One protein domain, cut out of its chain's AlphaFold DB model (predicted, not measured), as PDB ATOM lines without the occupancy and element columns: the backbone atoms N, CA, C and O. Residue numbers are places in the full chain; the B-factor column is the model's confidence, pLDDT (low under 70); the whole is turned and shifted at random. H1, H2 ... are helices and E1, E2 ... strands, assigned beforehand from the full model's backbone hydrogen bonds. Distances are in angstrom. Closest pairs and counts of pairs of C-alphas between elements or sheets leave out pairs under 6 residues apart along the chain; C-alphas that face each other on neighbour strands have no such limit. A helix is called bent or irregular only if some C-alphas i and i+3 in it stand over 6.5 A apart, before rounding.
ATOM      1  N   ILE A   9     -45.129 -12.889 -37.389       87.94
ATOM      2  CA  ILE A   9     -45.607 -11.663 -36.728       87.94
ATOM      3  C   ILE A   9     -46.239 -10.725 -37.760       87.94
ATOM      4  O   ILE A   9     -45.592 -10.318 -38.728       87.94
ATOM      5  N   ASN A  10     -47.497 -10.359 -37.515       86.88
ATOM      6  CA  ASN A  10     -48.221  -9.372 -38.300       86.88
ATOM      7  C   ASN A  10     -47.936  -7.952 -37.789       86.88
ATOM      8  O   ASN A  10     -47.734  -7.728 -36.590       86.88
ATOM      9  N   LYS A  11     -47.955  -6.970 -38.686       87.44
ATOM     10  CA  LYS A  11     -47.837  -5.547 -38.366       87.44
ATOM     11  C   LYS A  11     -48.852  -4.717 -39.133       87.44
ATOM     12  O   LYS A  11     -49.285  -5.077 -40.227       87.44
ATOM     13  N   PHE A  12     -49.201  -3.584 -38.534       87.25
ATOM     14  CA  PHE A  12     -50.062  -2.567 -39.117       87.25
ATOM     15  C   PHE A  12     -49.231  -1.309 -39.372       87.25
ATOM     16  O   PHE A  12     -48.713  -0.709 -38.433       87.25
ATOM     17  N   GLY A  13     -49.106  -0.912 -40.636       87.44
ATOM     18  CA  GLY A  13     -48.499   0.356 -41.037       87.44
ATOM     19  C   GLY A  13     -49.579   1.357 -41.432       87.44
ATOM     20  O   GLY A  13     -50.453   1.025 -42.233       87.44
ATOM     21  N   TYR A  14     -49.533   2.577 -40.901       89.31
ATOM     22  CA  TYR A  14     -50.424   3.656 -41.330       89.31
ATOM     23  C   TYR A  14     -49.766   4.490 -42.433       89.31
ATOM     24  O   TYR A  14     -48.669   5.017 -42.256       89.31
ATOM     25  N   ASN A  15     -50.440   4.629 -43.574       89.38
ATOM     26  CA  ASN A  15     -49.993   5.489 -44.664       89.38
ATOM     27  C   ASN A  15     -50.670   6.864 -44.552       89.38
ATOM     28  O   ASN A  15     -51.865   7.003 -44.816       89.38
ATOM     29  N   TYR A  16     -49.889   7.886 -44.198       88.56
ATOM     30  CA  TYR A  16     -50.361   9.265 -44.024       88.56
ATOM     31  C   TYR A  16     -50.895   9.917 -45.312       88.56
ATOM     32  O   TYR A  16     -51.746  10.800 -45.226       88.56
ATOM     33  N   VAL A  17     -50.429   9.487 -46.490       92.38
ATOM     34  CA  VAL A  17     -50.836  10.050 -47.791       92.38
ATOM     35  C   VAL A  17     -52.203   9.511 -48.206       92.38
ATOM     36  O   VAL A  17     -53.093  10.282 -48.555       92.38
ATOM     37  N   THR A  18     -52.393   8.191 -48.139       93.94
ATOM     38  CA  THR A  18     -53.660   7.539 -48.517       93.94
ATOM     39  C   THR A  18     -54.680   7.487 -47.378       93.94
ATOM     40  O   THR A  18     -55.842   7.180 -47.626       93.94
ATOM     41  N   LYS A  19     -54.262   7.781 -46.138       92.31
ATOM     42  CA  LYS A  19     -55.044   7.636 -44.895       92.31
ATOM     43  C   LYS A  19     -55.555   6.208 -44.658       92.31
ATOM     44  O   LYS A  19     -56.639   6.005 -44.117       92.31
ATOM     45  N   THR A  20     -54.770   5.208 -45.060       92.44
ATOM     46  CA  THR A  20     -55.120   3.782 -44.939       92.44
ATOM     47  C   THR A  20     -54.147   3.031 -44.040       92.44
ATOM     48  O   THR A  20     -52.933   3.196 -44.166       92.44
ATOM     49  N   THR A  21     -54.670   2.120 -43.223       89.81
ATOM     50  CA  THR A  21     -53.864   1.123 -42.506       89.81
ATOM     51  C   THR A  21     -53.655  -0.110 -43.383       89.81
ATOM     52  O   THR A  21     -54.615  -0.677 -43.901       89.81
ATOM     53  N   ILE A  22     -52.404  -0.539 -43.533       90.81
ATOM     54  CA  ILE A  22     -51.997  -1.735 -44.277       90.81
ATOM     55  C   ILE A  22     -51.560  -2.793 -43.265       90.81
ATOM     56  O   ILE A  22     -50.736  -2.508 -42.398       90.81
ATOM     57  N   SER A  23     -52.093  -4.011 -43.378       89.06
ATOM     58  CA  SER A  23     -51.605  -5.173 -42.626       89.06
ATOM     59  C   SER A  23     -50.594  -5.941 -43.475       89.06
ATOM     60  O   SER A  23     -50.882  -6.260 -44.627       89.06
ATOM     61  N   TYR A  24     -49.427  -6.245 -42.914       88.25
ATOM     62  CA  TYR A  24     -48.372  -7.021 -43.567       88.25
ATOM     63  C   TYR A  24     -47.730  -7.993 -42.578       88.25
ATOM     64  O   TYR A  24     -47.733  -7.757 -41.371       88.25
ATOM     65  N   ASP A  25     -47.199  -9.102 -43.083       89.06
ATOM     66  CA  ASP A  25     -46.484 -10.084 -42.268       89.06
ATOM     67  C   ASP A  25     -44.974  -9.849 -42.364       89.06
ATOM     68  O   ASP A  25     -44.445  -9.480 -43.412       89.06
ATOM     69  N   THR A  26     -44.286 -10.022 -41.240       88.25
ATOM     70  CA  THR A  26     -42.824  -9.948 -41.145       88.25
ATOM     71  C   THR A  26     -42.189 -11.304 -41.461       88.25
ATOM     72  O   THR A  26     -42.871 -12.318 -41.571       88.25
ATOM     73  N   GLN A  27     -40.860 -11.354 -41.540       87.69
ATOM     74  CA  GLN A  27     -40.107 -12.614 -41.638       87.69
ATOM     75  C   GLN A  27     -40.028 -13.409 -40.314       87.69
ATOM     76  O   GLN A  27     -39.449 -14.494 -40.286       87.69
ATOM     77  N   HIS A  28     -40.528 -12.869 -39.196       88.75
ATOM     78  CA  HIS A  28     -40.302 -13.437 -37.866       88.75
ATOM     79  C   HIS A  28     -41.381 -14.474 -37.509       88.75
ATOM     80  O   HIS A  28     -42.560 -14.137 -37.427       88.75
ATOM     81  N   ILE A  29     -40.974 -15.725 -37.256       85.75
ATOM     82  CA  ILE A  29     -41.883 -16.854 -36.986       85.75
ATOM     83  C   ILE A  29     -42.363 -16.862 -35.527       85.75
ATOM     84  O   ILE A  29     -41.550 -16.930 -34.608       85.75
ATOM     85  N   ILE A  30     -43.680 -16.850 -35.308       87.19
ATOM     86  CA  ILE A  30     -44.289 -17.003 -33.975       87.19
ATOM     87  C   ILE A  30     -43.977 -18.400 -33.431       87.19
ATOM     88  O   ILE A  30     -44.124 -19.399 -34.130       87.19
ATOM     89  N   THR A  31     -43.556 -18.462 -32.168       85.94
ATOM     90  CA  THR A  31     -43.210 -19.722 -31.486       85.94
ATOM     91  C   THR A  31     -44.183 -20.100 -30.382       85.94
ATOM     92  O   THR A  31     -44.365 -21.283 -30.114       85.94
ATOM     93  N   HIS A  32     -44.780 -19.104 -29.731       86.81
ATOM     94  CA  HIS A  32     -45.782 -19.280 -28.691       86.81
ATOM     95  C   HIS A  32     -46.562 -17.976 -28.493       86.81
ATOM     96  O   HIS A  32     -46.150 -16.895 -28.932       86.81
ATOM     97  N   ILE A  33     -47.689 -18.110 -27.808       88.56
ATOM     98  CA  ILE A  33     -48.541 -17.045 -27.306       88.56
ATOM     99  C   ILE A  33     -48.389 -17.004 -25.784       88.56
ATOM    100  O   ILE A  33     -48.411 -18.046 -25.122       88.56
ATOM    101  N   LEU A  34     -48.246 -15.801 -25.244       89.25
ATOM    102  CA  LEU A  34     -48.168 -15.510 -23.820       89.25
ATOM    103  C   LEU A  34     -49.402 -14.706 -23.408       89.25
ATOM    104  O   LEU A  34     -49.671 -13.659 -23.996       89.25
ATOM    105  N   ASP A  35     -50.128 -15.197 -22.411       90.38
ATOM    106  CA  ASP A  35     -51.272 -14.522 -21.804       90.38
ATOM    107  C   ASP A  35     -50.838 -13.874 -20.484       90.38
ATOM    108  O   ASP A  35     -50.274 -14.540 -19.608       90.38
ATOM    109  N   LEU A  36     -51.035 -12.565 -20.372       90.12
ATOM    110  CA  LEU A  36     -50.576 -11.726 -19.270       90.12
ATOM    111  C   LEU A  36     -51.772 -11.061 -18.577       90.12
ATOM    112  O   LEU A  36     -52.411 -10.213 -19.190       90.12
ATOM    113  N   ASP A  37     -52.016 -11.385 -17.304       89.81
ATOM    114  CA  ASP A  37     -53.081 -10.810 -16.461       89.81
ATOM    115  C   ASP A  37     -52.498  -9.822 -15.432       89.81
ATOM    116  O   ASP A  37     -51.556 -10.149 -14.696       89.81
ATOM    117  N   PHE A  38     -53.059  -8.613 -15.357       87.31
ATOM    118  CA  PHE A  38     -52.743  -7.619 -14.330       87.31
ATOM    119  C   PHE A  38     -53.383  -8.009 -12.989       87.31
ATOM    120  O   PHE A  38     -54.598  -7.939 -12.794       87.31
ATOM    121  N   ASN A  39     -52.551  -8.287 -11.985       83.25
ATOM    122  CA  ASN A  39     -53.001  -8.566 -10.629       83.25
ATOM    123  C   ASN A  39     -53.760  -7.375 -10.036       83.25
ATOM    124  O   ASN A  39     -53.188  -6.378  -9.584       83.25
ATOM    125  N   PHE A  40     -55.079  -7.557  -9.962       78.69
ATOM    126  CA  PHE A  40     -56.021  -6.648  -9.324       78.69
ATOM    127  C   PHE A  40     -55.986  -5.230  -9.912       78.69
ATOM    128  O   PHE A  40     -55.959  -4.267  -9.144       78.69
ATOM    129  N   LEU A  41     -56.003  -5.067 -11.238       82.88
ATOM    130  CA  LEU A  41     -55.938  -3.742 -11.872       82.88
ATOM    131  C   LEU A  41     -56.981  -2.756 -11.302       82.88
ATOM    132  O   LEU A  41     -56.604  -1.745 -10.704       82.88
ATOM    133  N   TYR A  42     -58.276  -3.099 -11.368       85.31
ATOM    134  CA  TYR A  42     -59.339  -2.231 -10.846       85.31
ATOM    135  C   TYR A  42     -59.271  -2.028  -9.322       85.31
ATOM    136  O   TYR A  42     -59.309  -0.876  -8.903       85.31
ATOM    137  N   PRO A  43     -59.103  -3.059  -8.462       83.94
ATOM    138  CA  PRO A  43     -58.913  -2.828  -7.026       83.94
ATOM    139  C   PRO A  43     -57.665  -1.997  -6.685       83.94
ATOM    140  O   PRO A  43     -57.685  -1.256  -5.706       83.94
ATOM    141  N   SER A  44     -56.591  -2.078  -7.480       80.88
ATOM    142  CA  SER A  44     -55.388  -1.253  -7.297       80.88
ATOM    143  C   SER A  44     -55.691   0.222  -7.545       80.88
ATOM    144  O   SER A  44     -55.414   1.048  -6.673       80.88
ATOM    145  N   ALA A 214     -65.932   5.271  -9.866       81.88
ATOM    146  CA  ALA A 214     -65.969   4.198 -10.859       81.88
ATOM    147  C   ALA A 214     -65.366   4.632 -12.212       81.88
ATOM    148  O   ALA A 214     -64.625   3.865 -12.828       81.88
ATOM    149  N   VAL A 215     -65.627   5.864 -12.667       81.06
ATOM    150  CA  VAL A 215     -65.001   6.431 -13.880       81.06
ATOM    151  C   VAL A 215     -63.493   6.610 -13.681       81.06
ATOM    152  O   VAL A 215     -62.709   6.182 -14.528       81.06
ATOM    153  N   LEU A 216     -63.090   7.180 -12.542       78.62
ATOM    154  CA  LEU A 216     -61.697   7.404 -12.155       78.62
ATOM    155  C   LEU A 216     -60.905   6.086 -12.098       78.62
ATOM    156  O   LEU A 216     -59.827   5.991 -12.680       78.62
ATOM    157  N   THR A 217     -61.480   5.046 -11.489       81.56
ATOM    158  CA  THR A 217     -60.907   3.691 -11.424       81.56
ATOM    159  C   THR A 217     -60.650   3.111 -12.814       81.56
ATOM    160  O   THR A 217     -59.583   2.546 -13.067       81.56
ATOM    161  N   LEU A 218     -61.615   3.242 -13.730       84.25
ATOM    162  CA  LEU A 218     -61.497   2.727 -15.096       84.25
ATOM    163  C   LEU A 218     -60.446   3.490 -15.918       84.25
ATOM    164  O   LEU A 218     -59.765   2.876 -16.738       84.25
ATOM    165  N   ASP A 219     -60.296   4.800 -15.714       81.56
ATOM    166  CA  ASP A 219     -59.315   5.612 -16.444       81.56
ATOM    167  C   ASP A 219     -57.884   5.467 -15.902       81.56
ATOM    168  O   ASP A 219     -56.957   5.349 -16.709       81.56
ATOM    169  N   ASP A 220     -57.681   5.368 -14.583       80.31
ATOM    170  CA  ASP A 220     -56.363   5.035 -14.012       80.31
ATOM    171  C   ASP A 220     -55.928   3.616 -14.421       80.31
ATOM    172  O   ASP A 220     -54.788   3.399 -14.826       80.31
ATOM    173  N   SER A 221     -56.861   2.658 -14.461       84.12
ATOM    174  CA  SER A 221     -56.588   1.298 -14.954       84.12
ATOM    175  C   SER A 221     -56.077   1.288 -16.402       84.12
ATOM    176  O   SER A 221     -55.075   0.632 -16.701       84.12
ATOM    177  N   LYS A 222     -56.694   2.072 -17.301       85.25
ATOM    178  CA  LYS A 222     -56.190   2.263 -18.675       85.25
ATOM    179  C   LYS A 222     -54.816   2.931 -18.689       85.25
ATOM    180  O   LYS A 222     -53.973   2.543 -19.494       85.25
ATOM    181  N   PHE A 223     -54.581   3.922 -17.826       84.12
ATOM    182  CA  PHE A 223     -53.281   4.581 -17.713       84.12
ATOM    183  C   PHE A 223     -52.181   3.585 -17.318       84.12
ATOM    184  O   PHE A 223     -51.155   3.542 -17.993       84.12
ATOM    185  N   TRP A 224     -52.394   2.730 -16.313       83.88
ATOM    186  CA  TRP A 224     -51.424   1.692 -15.933       83.88
ATOM    187  C   TRP A 224     -51.150   0.693 -17.053       83.88
ATOM    188  O   TRP A 224     -49.987   0.367 -17.305       83.88
ATOM    189  N   TYR A 225     -52.192   0.286 -17.777       86.50
ATOM    190  CA  TYR A 225     -52.065  -0.590 -18.936       86.50
ATOM    191  C   TYR A 225     -51.218   0.059 -20.048       86.50
ATOM    192  O   TYR A 225     -50.241  -0.525 -20.526       86.50
ATOM    193  N   LEU A 226     -51.535   1.298 -20.433       86.12
ATOM    194  CA  LEU A 226     -50.781   2.054 -21.440       86.12
ATOM    195  C   LEU A 226     -49.340   2.330 -20.991       86.12
ATOM    196  O   LEU A 226     -48.411   2.227 -21.792       86.12
ATOM    197  N   ASN A 227     -49.129   2.612 -19.707       85.94
ATOM    198  CA  ASN A 227     -47.810   2.826 -19.123       85.94
ATOM    199  C   ASN A 227     -46.954   1.546 -19.183       85.94
ATOM    200  O   ASN A 227     -45.778   1.616 -19.536       85.94
ATOM    201  N   PHE A 228     -47.531   0.365 -18.939       87.75
ATOM    202  CA  PHE A 228     -46.829  -0.903 -19.160       87.75
ATOM    203  C   PHE A 228     -46.447  -1.093 -20.634       87.75
ATOM    204  O   PHE A 228     -45.279  -1.331 -20.943       87.75
ATOM    205  N   VAL A 229     -47.393  -0.922 -21.563       88.81
ATOM    206  CA  VAL A 229     -47.136  -1.133 -22.997       88.81
ATOM    207  C   VAL A 229     -46.095  -0.146 -23.541       88.81
ATOM    208  O   VAL A 229     -45.124  -0.557 -24.170       88.81
ATOM    209  N   TYR A 230     -46.242   1.154 -23.286       87.44
ATOM    210  CA  TYR A 230     -45.411   2.176 -23.928       87.44
ATOM    211  C   TYR A 230     -44.155   2.563 -23.140       87.44
ATOM    212  O   TYR A 230     -43.140   2.894 -23.753       87.44
ATOM    213  N   ASN A 231     -44.182   2.511 -21.804       87.50
ATOM    214  CA  ASN A 231     -43.031   2.880 -20.971       87.50
ATOM    215  C   ASN A 231     -42.250   1.700 -20.401       87.50
ATOM    216  O   ASN A 231     -41.153   1.930 -19.890       87.50
ATOM    217  N   PHE A 232     -42.756   0.473 -20.516       89.38
ATOM    218  CA  PHE A 232     -41.974  -0.729 -20.251       89.38
ATOM    219  C   PHE A 232     -41.757  -1.544 -21.530       89.38
ATOM    220  O   PHE A 232     -40.648  -1.488 -22.061       89.38
ATOM    221  N   LEU A 233     -42.785  -2.210 -22.079       90.38
ATOM    222  CA  LEU A 233     -42.626  -3.132 -23.216       90.38
ATOM    223  C   LEU A 233     -41.944  -2.454 -24.414       90.38
ATOM    224  O   LEU A 233     -40.865  -2.873 -24.814       90.38
ATOM    225  N   ASN A 234     -42.474  -1.341 -24.928       89.88
ATOM    226  CA  ASN A 234     -41.882  -0.650 -26.082       89.88
ATOM    227  C   ASN A 234     -40.437  -0.153 -25.844       89.88
ATOM    228  O   ASN A 234     -39.731   0.115 -26.822       89.88
ATOM    229  N   LYS A 235     -39.973  -0.038 -24.588       91.19
ATOM    230  CA  LYS A 235     -38.589   0.338 -24.255       91.19
ATOM    231  C   LYS A 235     -37.658  -0.872 -24.193       91.19
ATOM    232  O   LYS A 235     -36.627  -0.845 -24.855       91.19
ATOM    233  N   CYS A 236     -38.023  -1.943 -23.484       91.44
ATOM    234  CA  CYS A 236     -37.160  -3.124 -23.339       91.44
ATOM    235  C   CYS A 236     -37.324  -4.191 -24.432       91.44
ATOM    236  O   CYS A 236     -36.402  -4.980 -24.622       91.44
ATOM    237  N   ILE A 237     -38.440  -4.222 -25.167       91.25
ATOM    238  CA  ILE A 237     -38.767  -5.269 -26.148       91.25
ATOM    239  C   ILE A 237     -38.553  -4.798 -27.590       91.25
ATOM    240  O   ILE A 237     -38.923  -3.684 -27.982       91.25
ATOM    241  N   ASP A 238     -37.972  -5.680 -28.399       90.81
ATOM    242  CA  ASP A 238     -38.032  -5.638 -29.856       90.81
ATOM    243  C   ASP A 238     -39.473  -5.898 -30.311       90.81
ATOM    244  O   ASP A 238     -39.938  -7.037 -30.411       90.81
ATOM    245  N   MET A 239     -40.199  -4.814 -30.574       87.69
ATOM    246  CA  MET A 239     -41.581  -4.913 -31.013       87.69
ATOM    247  C   MET A 239     -41.703  -5.542 -32.401       87.69
ATOM    248  O   MET A 239     -42.778  -6.048 -32.691       87.69
ATOM    249  N   ASP A 240     -40.662  -5.639 -33.234       88.56
ATOM    250  CA  ASP A 240     -40.758  -6.400 -34.490       88.56
ATOM    251  C   ASP A 240     -40.791  -7.920 -34.261       88.56
ATOM    252  O   ASP A 240     -41.145  -8.675 -35.168       88.56
ATOM    253  N   ARG A 241     -40.506  -8.380 -33.034       89.44
ATOM    254  CA  ARG A 241     -40.567  -9.790 -32.602       89.44
ATOM    255  C   ARG A 241     -41.791 -10.142 -31.759       89.44
ATOM    256  O   ARG A 241     -41.936 -11.301 -31.370       89.44
ATOM    257  N   VAL A 242     -42.658  -9.167 -31.482       89.75
ATOM    258  CA  VAL A 242     -43.864  -9.343 -30.660       89.75
ATOM    259  C   VAL A 242     -45.080  -8.708 -31.336       89.75
ATOM    260  O   VAL A 242     -45.023  -7.593 -31.856       89.75
ATOM    261  N   HIS A 243     -46.215  -9.402 -31.327       88.88
ATOM    262  CA  HIS A 243     -47.500  -8.881 -31.790       88.88
ATOM    263  C   HIS A 243     -48.536  -8.974 -30.672       88.88
ATOM    264  O   HIS A 243     -48.732 -10.036 -30.090       88.88
ATOM    265  N   ILE A 244     -49.204  -7.857 -30.380       88.56
ATOM    266  CA  ILE A 244     -50.316  -7.815 -29.430       88.56
ATOM    267  C   ILE A 244     -51.557  -8.322 -30.172       88.56
ATOM    268  O   ILE A 244     -52.091  -7.620 -31.026       88.56
ATOM    269  N   CYS A 245     -51.978  -9.552 -29.876       88.06
ATOM    270  CA  CYS A 245     -53.086 -10.236 -30.549       88.06
ATOM    271  C   CYS A 245     -54.451  -9.736 -30.068       88.06
ATOM    272  O   CYS A 245     -55.379  -9.583 -30.859       88.06
ATOM    273  N   ASN A 246     -54.577  -9.520 -28.756       87.44
ATOM    274  CA  ASN A 246     -55.789  -9.038 -28.105       87.44
ATOM    275  C   ASN A 246     -55.444  -8.373 -26.762       87.44
ATOM    276  O   ASN A 246     -54.438  -8.707 -26.134       87.44
ATOM    277  N   MET A 247     -56.301  -7.451 -26.326       86.69
ATOM    278  CA  MET A 247     -56.259  -6.781 -25.025       86.69
ATOM    279  C   MET A 247     -57.701  -6.709 -24.509       86.69
ATOM    280  O   MET A 247     -58.563  -6.182 -25.213       86.69
ATOM    281  N   ASP A 248     -57.981  -7.222 -23.313       85.81
ATOM    282  CA  ASP A 248     -59.313  -7.140 -22.702       85.81
ATOM    283  C   ASP A 248     -59.211  -6.871 -21.199       85.81
ATOM    284  O   ASP A 248     -58.737  -7.720 -20.449       85.81
ATOM    285  N   ALA A 249     -59.694  -5.695 -20.780       84.31
ATOM    286  CA  ALA A 249     -59.713  -5.206 -19.399       84.31
ATOM    287  C   ALA A 249     -58.333  -5.189 -18.708       84.31
ATOM    288  O   ALA A 249     -57.645  -4.169 -18.730       84.31
ATOM    289  N   ASP A 250     -57.969  -6.304 -18.083       85.56
ATOM    290  CA  ASP A 250     -56.758  -6.584 -17.318       85.56
ATOM    291  C   ASP A 250     -55.849  -7.646 -17.979       85.56
ATOM    292  O   ASP A 250     -54.738  -7.854 -17.505       85.56
ATOM    293  N   SER A 251     -56.250  -8.239 -19.112       89.00
ATOM    294  CA  SER A 251     -55.511  -9.306 -19.814       89.00
ATOM    295  C   SER A 251     -54.939  -8.892 -21.181       89.00
ATOM    296  O   SER A 251     -55.582  -8.159 -21.942       89.00
ATOM    297  N   MET A 252     -53.751  -9.403 -21.533       90.62
ATOM    298  CA  MET A 252     -53.062  -9.167 -22.808       90.62
ATOM    299  C   MET A 252     -52.494 -10.444 -23.430       90.62
ATOM    300  O   MET A 252     -51.672 -11.126 -22.824       90.62
ATOM    301  N   TYR A 253     -52.808 -10.675 -24.704       90.88
ATOM    302  CA  TYR A 253     -52.283 -11.794 -25.485       90.88
ATOM    303  C   TYR A 253     -51.149 -11.331 -26.400       90.88
ATOM    304  O   TYR A 253     -51.370 -10.536 -27.317       90.88
ATOM    305  N   LEU A 254     -49.941 -11.846 -26.176       90.38
ATOM    306  CA  LEU A 254     -48.743 -11.547 -26.961       90.38
ATOM    307  C   LEU A 254     -48.322 -12.766 -27.788       90.38
ATOM    308  O   LEU A 254     -47.958 -13.793 -27.227       90.38
ATOM    309  N   ALA A 255     -48.297 -12.647 -29.114       89.88
ATOM    310  CA  ALA A 255     -47.576 -13.581 -29.975       89.88
ATOM    311  C   ALA A 255     -46.096 -13.203 -30.029       89.88
ATOM    312  O   ALA A 255     -45.756 -12.042 -30.263       89.88
ATOM    313  N   ILE A 256     -45.226 -14.190 -29.820       89.19
ATOM    314  CA  ILE A 256     -43.805 -13.987 -29.543       89.19
ATOM    315  C   ILE A 256     -42.942 -14.895 -30.425       89.19
ATOM    316  O   ILE A 256     -43.195 -16.102 -30.547       89.19
ATOM    317  N   VAL A 257     -41.870 -14.333 -30.998       87.94
ATOM    318  CA  VAL A 257     -40.822 -15.132 -31.663       87.94
ATOM    319  C   VAL A 257     -39.702 -15.551 -30.729       87.94
ATOM    320  O   VAL A 257     -39.385 -14.883 -29.747       87.94
ATOM    321  N   GLY A 258     -39.058 -16.653 -31.095       82.50
ATOM    322  CA  GLY A 258     -37.903 -17.167 -30.388       82.50
ATOM    323  C   GLY A 258     -37.449 -18.509 -30.947       82.50
ATOM    324  O   GLY A 258     -37.520 -18.749 -32.151       82.50
ATOM    325  N   SER A 259     -36.981 -19.390 -30.075       78.94
ATOM    326  CA  SER A 259     -36.557 -20.749 -30.386       78.94
ATOM    327  C   SER A 259     -37.732 -21.729 -30.370       78.94
ATOM    328  O   SER A 259     -38.397 -21.903 -29.351       78.94
ATOM    329  N   LEU A 260     -37.930 -22.452 -31.475       71.00
ATOM    330  CA  LEU A 260     -38.860 -23.591 -31.553       71.00
ATOM    331  C   LEU A 260     -38.427 -24.786 -30.677       71.00
ATOM    332  O   LEU A 260     -39.240 -25.658 -30.400       71.00
ATOM    333  N   ILE A 261     -37.157 -24.834 -30.251       74.81
ATOM    334  CA  ILE A 261     -36.603 -25.914 -29.418       74.81
ATOM    335  C   ILE A 261     -36.852 -25.632 -27.931       74.81
ATOM    336  O   ILE A 261     -37.234 -26.526 -27.181       74.81
ATOM    337  N   GLU A 262     -36.642 -24.386 -27.496       71.44
ATOM    338  CA  GLU A 262     -36.953 -23.967 -26.120       71.44
ATOM    339  C   GLU A 262     -38.467 -23.740 -25.937       71.44
ATOM    340  O   GLU A 262     -38.992 -23.917 -24.836       71.44
ATOM    341  N   GLY A 263     -39.181 -23.392 -27.015       70.25
ATOM    342  CA  GLY A 263     -40.614 -23.108 -26.994       70.25
ATOM    343  C   GLY A 263     -40.938 -22.011 -25.982       70.25
ATOM    344  O   GLY A 263     -40.165 -21.079 -25.784       70.25
ATOM    345  N   TYR A 264     -42.050 -22.146 -25.266       66.56
ATOM    346  CA  TYR A 264     -42.434 -21.212 -24.202       66.56
ATOM    347  C   TYR A 264     -41.412 -21.111 -23.044       66.56
ATOM    348  O   TYR A 264     -41.368 -20.098 -22.348       66.56
ATOM    349  N   LYS A 265     -40.543 -22.119 -22.839       68.50
ATOM    350  CA  LYS A 265     -39.560 -22.137 -21.732       68.50
ATOM    351  C   LYS A 265     -38.437 -21.111 -21.896       68.50
ATOM    352  O   LYS A 265     -37.680 -20.887 -20.957       68.50
ATOM    353  N   GLN A 266     -38.332 -20.483 -23.064       70.12
ATOM    354  CA  GLN A 266     -37.363 -19.422 -23.333       70.12
ATOM    355  C   GLN A 266     -37.622 -18.112 -22.572       70.12
ATOM    356  O   GLN A 266     -36.732 -17.260 -22.511       70.12
ATOM    357  N   GLY A 267     -38.835 -17.916 -22.038       73.06
ATOM    358  CA  GLY A 267     -39.238 -16.656 -21.414       73.06
ATOM    359  C   GLY A 267     -39.020 -15.463 -22.352       73.06
ATOM    360  O   GLY A 267     -39.387 -15.506 -23.524       73.06
ATOM    361  N   SER A 268     -38.385 -14.403 -21.848       71.81
ATOM    362  CA  SER A 268     -38.157 -13.147 -22.577       71.81
ATOM    363  C   SER A 268     -36.871 -13.070 -23.418       71.81
ATOM    364  O   SER A 268     -36.640 -12.092 -24.132       71.81
ATOM    365  N   LYS A 269     -36.048 -14.123 -23.386       72.94
ATOM    366  CA  LYS A 269     -34.665 -14.176 -23.897       72.94
ATOM    367  C   LYS A 269     -34.458 -13.729 -25.353       72.94
ATOM    368  O   LYS A 269     -33.392 -13.218 -25.675       72.94
ATOM    369  N   TYR A 270     -35.433 -13.941 -26.237       78.38
ATOM    370  CA  TYR A 270     -35.268 -13.753 -27.690       78.38
ATOM    371  C   TYR A 270     -35.878 -12.462 -28.256       78.38
ATOM    372  O   TYR A 270     -35.770 -12.221 -29.465       78.38
ATOM    373  N   PHE A 271     -36.513 -11.651 -27.404       84.50
ATOM    374  CA  PHE A 271     -37.190 -10.413 -27.796       84.50
ATOM    375  C   PHE A 271     -36.871  -9.203 -26.905       84.50
ATOM    376  O   PHE A 271     -37.367  -8.117 -27.186       84.50
ATOM    377  N   ILE A 272     -36.039  -9.330 -25.868       89.19
ATOM    378  CA  ILE A 272     -35.475  -8.156 -25.183       89.19
ATOM    379  C   ILE A 272     -34.431  -7.498 -26.101       89.19
ATOM    380  O   ILE A 272     -33.491  -8.155 -26.544       89.19
ATOM    381  N   LYS A 273     -34.591  -6.196 -26.370       92.94
ATOM    382  CA  LYS A 273     -33.616  -5.357 -27.096       92.94
ATOM    383  C   LYS A 273     -32.731  -4.518 -26.174       92.94
ATOM    384  O   LYS A 273     -31.621  -4.171 -26.555       92.94
ATOM    385  N   ASP A 274     -33.223  -4.189 -24.978       92.81
ATOM    386  CA  ASP A 274     -32.487  -3.435 -23.961       92.81
ATOM    387  C   ASP A 274     -32.527  -4.202 -22.638       92.81
ATOM    388  O   ASP A 274     -33.470  -4.098 -21.847       92.81
ATOM    389  N   GLN A 275     -31.489  -5.015 -22.434       91.38
ATOM    390  CA  GLN A 275     -31.330  -5.824 -21.231       91.38
ATOM    391  C   GLN A 275     -31.064  -4.955 -19.995       91.38
ATOM    392  O   GLN A 275     -31.559  -5.275 -18.924       91.38
ATOM    393  N   GLY A 276     -30.355  -3.828 -20.133       93.56
ATOM    394  CA  GLY A 276     -30.047  -2.944 -19.006       93.56
ATOM    395  C   GLY A 276     -31.300  -2.269 -18.450       93.56
ATOM    396  O   GLY A 276     -31.524  -2.269 -17.238       93.56
ATOM    397  N   PHE A 277     -32.166  -1.761 -19.332       93.56
ATOM    398  CA  PHE A 277     -33.474  -1.236 -18.943       93.56
ATOM    399  C   PHE A 277     -34.384  -2.342 -18.391       93.56
ATOM    400  O   PHE A 277     -35.082  -2.121 -17.397       93.56
ATOM    401  N   PHE A 278     -34.381  -3.537 -18.999       91.75
ATOM    402  CA  PHE A 278     -35.159  -4.671 -18.495       91.75
ATOM    403  C   PHE A 278     -34.728  -5.059 -17.075       91.75
ATOM    404  O   PHE A 278     -35.563  -5.079 -16.172       91.75
ATOM    405  N   ASP A 279     -33.441  -5.298 -16.838       90.81
ATOM    406  CA  ASP A 279     -32.902  -5.730 -15.545       90.81
ATOM    407  C   ASP A 279     -33.184  -4.705 -14.435       90.81
ATOM    408  O   ASP A 279     -33.553  -5.088 -13.323       90.81
ATOM    409  N   LEU A 280     -33.109  -3.408 -14.758       93.19
ATOM    410  CA  LEU A 280     -33.397  -2.314 -13.829       93.19
ATOM    411  C   LEU A 280     -34.893  -2.160 -13.494       93.19
ATOM    412  O   LEU A 280     -35.228  -1.724 -12.391       93.19
ATOM    413  N   HIS A 281     -35.803  -2.487 -14.422       90.25
ATOM    414  CA  HIS A 281     -37.224  -2.127 -14.296       90.25
ATOM    415  C   HIS A 281     -38.227  -3.291 -14.280       90.25
ATOM    416  O   HIS A 281     -39.364  -3.069 -13.861       90.25
ATOM    417  N   HIS A 282     -37.865  -4.517 -14.679       88.31
ATOM    418  CA  HIS A 282     -38.820  -5.635 -14.783       88.31
ATOM    419  C   HIS A 282     -39.519  -5.945 -13.458       88.31
ATOM    420  O   HIS A 282     -40.731  -6.125 -13.453       88.31
ATOM    421  N   LYS A 283     -38.808  -5.888 -12.323       88.62
ATOM    422  CA  LYS A 283     -39.361  -6.163 -10.979       88.62
ATOM    423  C   LYS A 283     -40.481  -5.212 -10.534       88.62
ATOM    424  O   LYS A 283     -41.135  -5.471  -9.523       88.62
ATOM    425  N   LYS A 284     -40.705  -4.107 -11.259       86.38
ATOM    426  CA  LYS A 284     -41.864  -3.225 -11.062       86.38
ATOM    427  C   LYS A 284     -43.162  -3.830 -11.615       86.38
ATOM    428  O   LYS A 284     -44.221  -3.492 -11.097       86.38
ATOM    429  N   TRP A 285     -43.064  -4.652 -12.660       86.62
ATOM    430  CA  TRP A 285     -44.185  -5.071 -13.508       86.62
ATOM    431  C   TRP A 285     -44.346  -6.583 -13.655       86.62
ATOM    432  O   TRP A 285     -45.415  -7.022 -14.060       86.62
ATOM    433  N   LEU A 286     -43.286  -7.358 -13.431       88.06
ATOM    434  CA  LEU A 286     -43.251  -8.801 -13.630       88.06
ATOM    435  C   LEU A 286     -42.671  -9.488 -12.382       88.06
ATOM    436  O   LEU A 286     -41.741  -8.945 -11.762       88.06
ATOM    437  N   PRO A 287     -43.144 -10.702 -12.045       84.94
ATOM    438  CA  PRO A 287     -42.498 -11.554 -11.057       84.94
ATOM    439  C   PRO A 287     -41.107 -11.996 -11.534       84.94
ATOM    440  O   PRO A 287     -40.773 -11.946 -12.721       84.94
ATOM    441  N   TRP A 288     -40.289 -12.462 -10.595       85.38
ATOM    442  CA  TRP A 288     -38.965 -13.031 -10.854       85.38
ATOM    443  C   TRP A 288     -38.832 -14.400 -10.180       85.38
ATOM    444  O   TRP A 288     -39.640 -14.764  -9.324       85.38
ATOM    445  N   ASN A 289     -37.814 -15.169 -10.568       81.75
ATOM    446  CA  ASN A 289     -37.550 -16.484  -9.979       81.75
ATOM    447  C   ASN A 289     -37.409 -16.381  -8.452       81.75
ATOM    448  O   ASN A 289     -36.796 -15.440  -7.948       81.75
ATOM    449  N   ASP A 290     -37.980 -17.350  -7.739       84.19
ATOM    450  CA  ASP A 290     -37.961 -17.445  -6.273       84.19
ATOM    451  C   ASP A 290     -38.618 -16.260  -5.527       84.19
ATOM    452  O   ASP A 290     -38.408 -16.088  -4.325       84.19
ATOM    453  N   CYS A 291     -39.442 -15.447  -6.206       84.69
ATOM    454  CA  CYS A 291     -40.258 -14.436  -5.534       84.69
ATOM    455  C   CYS A 291     -41.366 -15.069  -4.672       84.69
ATOM    456  O   CYS A 291     -41.881 -16.155  -4.941       84.69
ATOM    457  N   THR A 292     -41.736 -14.376  -3.598       90.06
ATOM    458  CA  THR A 292     -42.813 -14.800  -2.701       90.06
ATOM    459  C   THR A 292     -44.189 -14.553  -3.322       90.06
ATOM    460  O   THR A 292     -44.371 -13.638  -4.123       90.06
ATOM    461  N   VAL A 293     -45.217 -15.273  -2.853       87.06
ATOM    462  CA  VAL A 293     -46.628 -15.019  -3.229       87.06
ATOM    463  C   VAL A 293     -47.039 -13.554  -2.993       87.06
ATOM    464  O   VAL A 293     -47.898 -13.027  -3.697       87.06
ATOM    465  N   ALA A 294     -46.424 -12.871  -2.022       86.88
ATOM    466  CA  ALA A 294     -46.687 -11.458  -1.756       86.88
ATOM    467  C   ALA A 294     -46.100 -10.515  -2.823       86.88
ATOM    468  O   ALA A 294     -46.677  -9.458  -3.075       86.88
ATOM    469  N   GLU A 295     -44.982 -10.896  -3.444       87.81
ATOM    470  CA  GLU A 295     -44.311 -10.154  -4.519       87.81
ATOM    471  C   GLU A 295     -44.914 -10.468  -5.891       87.81
ATOM    472  O   GLU A 295     -45.092  -9.548  -6.686       87.81
ATOM    473  N   GLU A 296     -45.272 -11.733  -6.137       85.81
ATOM    474  CA  GLU A 296     -45.935 -12.210  -7.360       85.81
ATOM    475  C   GLU A 296     -47.381 -11.701  -7.473       85.81
ATOM    476  O   GLU A 296     -47.866 -11.390  -8.557       85.81
ATOM    477  N   LYS A 297     -48.091 -11.595  -6.340       85.38
ATOM    478  CA  LYS A 297     -49.471 -11.086  -6.260       85.38
ATOM    479  C   LYS A 297     -49.528  -9.711  -5.592       85.38
ATOM    480  O   LYS A 297     -50.409  -9.467  -4.761       85.38
ATOM    481  N   LYS A 298     -48.575  -8.827  -5.911       85.69
ATOM    482  CA  LYS A 298     -48.617  -7.404  -5.526       85.69
ATOM    483  C   LYS A 298     -49.531  -6.606  -6.474       85.69
ATOM    484  O   LYS A 298     -49.919  -7.077  -7.537       85.69
ATOM    485  N   PHE A 299     -49.887  -5.388  -6.070       81.75
ATOM    486  CA  PHE A 299     -50.746  -4.489  -6.851       81.75
ATOM    487  C   PHE A 299     -50.110  -4.087  -8.191       81.75
ATOM    488  O   PHE A 299     -48.951  -3.673  -8.203       81.75
ATOM    489  N   ILE A 300     -50.897  -4.124  -9.277       81.44
ATOM    490  CA  ILE A 300     -50.522  -3.689 -10.645       81.44
ATOM    491  C   ILE A 300     -49.389  -4.536 -11.275       81.44
ATOM    492  O   ILE A 300     -48.917  -4.246 -12.371       81.44
ATOM    493  N   ASP A 301     -48.965  -5.618 -10.620       85.81
ATOM    494  CA  ASP A 301     -48.000  -6.563 -11.190       85.81
ATOM    495  C   ASP A 301     -48.668  -7.489 -12.192       85.81
ATOM    496  O   ASP A 301     -49.842  -7.821 -12.046       85.81
ATOM    497  N   ILE A 302     -47.925  -7.961 -13.178       87.94
ATOM    498  CA  ILE A 302     -48.475  -8.725 -14.290       87.94
ATOM    499  C   ILE A 302     -47.943 -10.144 -14.212       87.94
ATOM    500  O   ILE A 302     -46.737 -10.379 -14.247       87.94
ATOM    501  N   THR A 303     -48.858 -11.101 -14.112       86.88
ATOM    502  CA  THR A 303     -48.524 -12.526 -14.072       86.88
ATOM    503  C   THR A 303     -48.920 -13.206 -15.366       86.88
ATOM    504  O   THR A 303     -49.939 -12.879 -15.965       86.88
ATOM    505  N   THR A 304     -48.128 -14.188 -15.788       85.69
ATOM    506  CA  THR A 304     -48.536 -15.095 -16.859       85.69
ATOM    507  C   THR A 304     -49.686 -15.967 -16.364       85.69
ATOM    508  O   THR A 304     -49.491 -16.748 -15.435       85.69
ATOM    509  N   GLU A 305     -50.870 -15.831 -16.962       84.00
ATOM    510  CA  GLU A 305     -52.028 -16.675 -16.636       84.00
ATOM    511  C   GLU A 305     -52.005 -17.969 -17.457       84.00
ATOM    512  O   GLU A 305     -52.218 -19.057 -16.921       84.00
ATOM    513  N   SER A 306     -51.690 -17.868 -18.750       86.75
ATOM    514  CA  SER A 306     -51.659 -19.014 -19.657       86.75
ATOM    515  C   SER A 306     -50.613 -18.869 -20.772       86.75
ATOM    516  O   SER A 306     -50.034 -17.805 -21.010       86.75
ATOM    517  N   GLN A 307     -50.315 -19.986 -21.434       86.56
ATOM    518  CA  GLN A 307     -49.410 -20.071 -22.578       86.56
ATOM    519  C   GLN A 307     -49.965 -21.095 -23.570       86.56
ATOM    520  O   GLN A 307     -50.537 -22.108 -23.165       86.56
ATOM    521  N   GLY A 308     -49.776 -20.850 -24.863       84.19
ATOM    522  CA  GLY A 308     -50.202 -21.770 -25.917       84.19
ATOM    523  C   GLY A 308     -49.406 -21.584 -27.201       84.19
ATOM    524  O   GLY A 308     -48.611 -20.657 -27.320       84.19
ATOM    525  N   GLU A 309     -49.594 -22.466 -28.172       82.00
ATOM    526  CA  GLU A 309     -48.873 -22.406 -29.448       82.00
ATOM    527  C   GLU A 309     -49.529 -21.442 -30.449       82.00
ATOM    528  O   GLU A 309     -48.830 -20.781 -31.215       82.00
ATOM    529  N   ASN A 310     -50.864 -21.357 -30.460       82.69
ATOM    530  CA  ASN A 310     -51.634 -20.603 -31.450       82.69
ATOM    531  C   ASN A 310     -52.807 -19.874 -30.777       82.69
ATOM    532  O   ASN A 310     -53.365 -20.349 -29.787       82.69
ATOM    533  N   ILE A 311     -53.220 -18.741 -31.350       87.06
ATOM    534  CA  ILE A 311     -54.424 -18.007 -30.945       87.06
ATOM    535  C   ILE A 311     -55.210 -17.570 -32.182       87.06
ATOM    536  O   ILE A 311     -54.628 -17.156 -33.185       87.06
ATOM    537  N   VAL A 312     -56.538 -17.638 -32.103       87.81
ATOM    538  CA  VAL A 312     -57.456 -17.043 -33.084       87.81
ATOM    539  C   VAL A 312     -58.324 -16.017 -32.367       87.81
ATOM    540  O   VAL A 312     -58.979 -16.350 -31.384       87.81
ATOM    541  N   CYS A 313     -58.352 -14.784 -32.873       88.25
ATOM    542  CA  CYS A 313     -59.182 -13.687 -32.368       88.25
ATOM    543  C   CYS A 313     -60.178 -13.274 -33.463       88.25
ATOM    544  O   CYS A 313     -59.777 -12.724 -34.488       88.25
ATOM    545  N   LEU A 314     -61.467 -13.565 -33.271       87.25
ATOM    546  CA  LEU A 314     -62.521 -13.294 -34.261       87.25
ATOM    547  C   LEU A 314     -63.184 -11.929 -34.052       87.25
ATOM    548  O   LEU A 314     -63.512 -11.238 -35.014       87.25
ATOM    549  N   ALA A 315     -63.386 -11.555 -32.790       87.88
ATOM    550  CA  ALA A 315     -63.971 -10.291 -32.354       87.88
ATOM    551  C   ALA A 315     -63.532  -9.999 -30.901       87.88
ATOM    552  O   ALA A 315     -63.013 -10.904 -30.236       87.88
ATOM    553  N   PRO A 316     -63.749  -8.780 -30.366       85.56
ATOM    554  CA  PRO A 316     -63.558  -8.511 -28.942       85.56
ATOM    555  C   PRO A 316     -64.314  -9.537 -28.085       85.56
ATOM    556  O   PRO A 316     -65.486  -9.813 -28.345       85.56
ATOM    557  N   LYS A 317     -63.639 -10.115 -27.084       86.00
ATOM    558  CA  LYS A 317     -64.153 -11.204 -26.222       86.00
ATOM    559  C   LYS A 317     -64.524 -12.512 -26.950       86.00
ATOM    560  O   LYS A 317     -65.216 -13.351 -26.387       86.00
ATOM    561  N   CYS A 318     -64.080 -12.701 -28.195       90.31
ATOM    562  CA  CYS A 318     -64.294 -13.916 -28.987       90.31
ATOM    563  C   CYS A 318     -62.952 -14.407 -29.543       90.31
ATOM    564  O   CYS A 318     -62.604 -14.146 -30.700       90.31
ATOM    565  N   TYR A 319     -62.187 -15.092 -28.697       89.00
ATOM    566  CA  TYR A 319     -60.878 -15.645 -29.027       89.00
ATOM    567  C   TYR A 319     -60.689 -17.043 -28.426       89.00
ATOM    568  O   TYR A 319     -61.392 -17.422 -27.493       89.00
ATOM    569  N   SER A 320     -59.746 -17.810 -28.974       89.50
ATOM    570  CA  SER A 320     -59.382 -19.144 -28.488       89.50
ATOM    571  C   SER A 320     -57.873 -19.343 -28.561       89.50
ATOM    572  O   SER A 320     -57.278 -19.148 -29.622       89.50
ATOM    573  N   LEU A 321     -57.278 -19.756 -27.443       87.81
ATOM    574  CA  LEU A 321     -55.884 -20.183 -27.312       87.81
ATOM    575  C   LEU A 321     -55.832 -21.715 -27.412       87.81
ATOM    576  O   LEU A 321     -56.609 -22.385 -26.735       87.81
ATOM    577  N   TYR A 322     -54.969 -22.275 -28.263       84.12
ATOM    578  CA  TYR A 322     -54.913 -23.724 -28.493       84.12
ATOM    579  C   TYR A 322     -53.538 -24.221 -28.968       84.12
ATOM    580  O   TYR A 322     -52.741 -23.490 -29.567       84.12
ATOM    581  N   ASN A 323     -53.290 -25.509 -28.736       82.94
ATOM    582  CA  ASN A 323     -52.086 -26.226 -29.158       82.94
ATOM    583  C   ASN A 323     -52.428 -27.166 -30.322       82.94
ATOM    584  O   ASN A 323     -53.558 -27.632 -30.418       82.94
TER     585      ASN A 323
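AT A GLANCE: This is residues 9 to 44 and 214 to 323 of the 326 residues of an uncharacterized protein of Streblomastix strix (UniProt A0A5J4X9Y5). A strongly twisted five-stranded sheet is partly covered by the crossed hairpin E6 and E7, making a sandwich, two sheets face to face. The long strand E2 bends in this sheet, its first part pairing with E1 in a hairpin and its later part with E4 and E5, while the long helix H2 only grazes the sheet. The 146 printed residues run E1 E2 H1 H2 E3 E4 H3 H4 H5 E5 E6 E7, a mixed class of five named helices and seven named strands; the larger sheet is branched and its neighbour pairs are antiparallel. The whole is compact and rounded, radius of gyration of the C-alphas 16.0 A, spanning 47 by 43 by 32 A.

HOW THE PARTS SIT: E1, residues 9 to 15, and E2, residues 20 to 38, form a hairpin, with N 11 and O 24 at 2.8 A. E2 bends by 110 degrees at residue 29. H1, residues 41 to 44, touches H2, residues 214 to 236, closest at the C-alphas of Leu 41 and Ser 221, 5.9 A. E3, residues 242 to 248, and E4, residues 251 to 257, form a hairpin, with N 245 and O 253 at 2.8 A. E2 is on the other side of E4 from E3, with N 34 and O 254 at 2.8 A. H3, residues 263 to 266, is only just over E2, with 3 C-alphas on it, at a height over the sheet of 8.2 A. H4, residues 275 to 284, touches residues 232 to 236 of H2 at a shallow tilt of 23 degrees, opposite ways; the closest C-alphas, Cys 236 and Phe 278, are 5.5 A apart. H5, residues 293 to 296, touches no helix. E5, residues 302 to 308, is antiparallel to E2, with N 35 and O 306 at 3.0 A. E6, residues 310 to 315, and E7, residues 318 to 322, form a hairpin, with N 312 and O 320 at 3.0 A, and their strands stand at 87 degrees to those of the larger sheet. O i to N i+4 pairs are within hydrogen-bond range in 16 of 19 in H2 and 4 of 6 in H4; H1, H3 and H5 are too short for one.

IN THESE COORDINATES: E1 begins at C-alpha 9 (-45.607, -11.663, -36.728). E2 is 32.7 A long, H2 32.2 A, E4 19.8 A and H4 14.9 A. H4 is irregular, C-alphas 280 and 283 being 7.6 A apart. E7 ends at C-alpha 322 (-54.913, -23.724, -28.493).

THE WHOLE: The C-alphas of Thr 18 and Thr 292, the two farthest apart, are 52.1 A apart. Residues 45 to 213 are not printed, and C-alphas 44 and 214 across this cut are 12.4 A apart. Of the links printed whole, none is long. Residues 264 to 265 have pLDDT under 70.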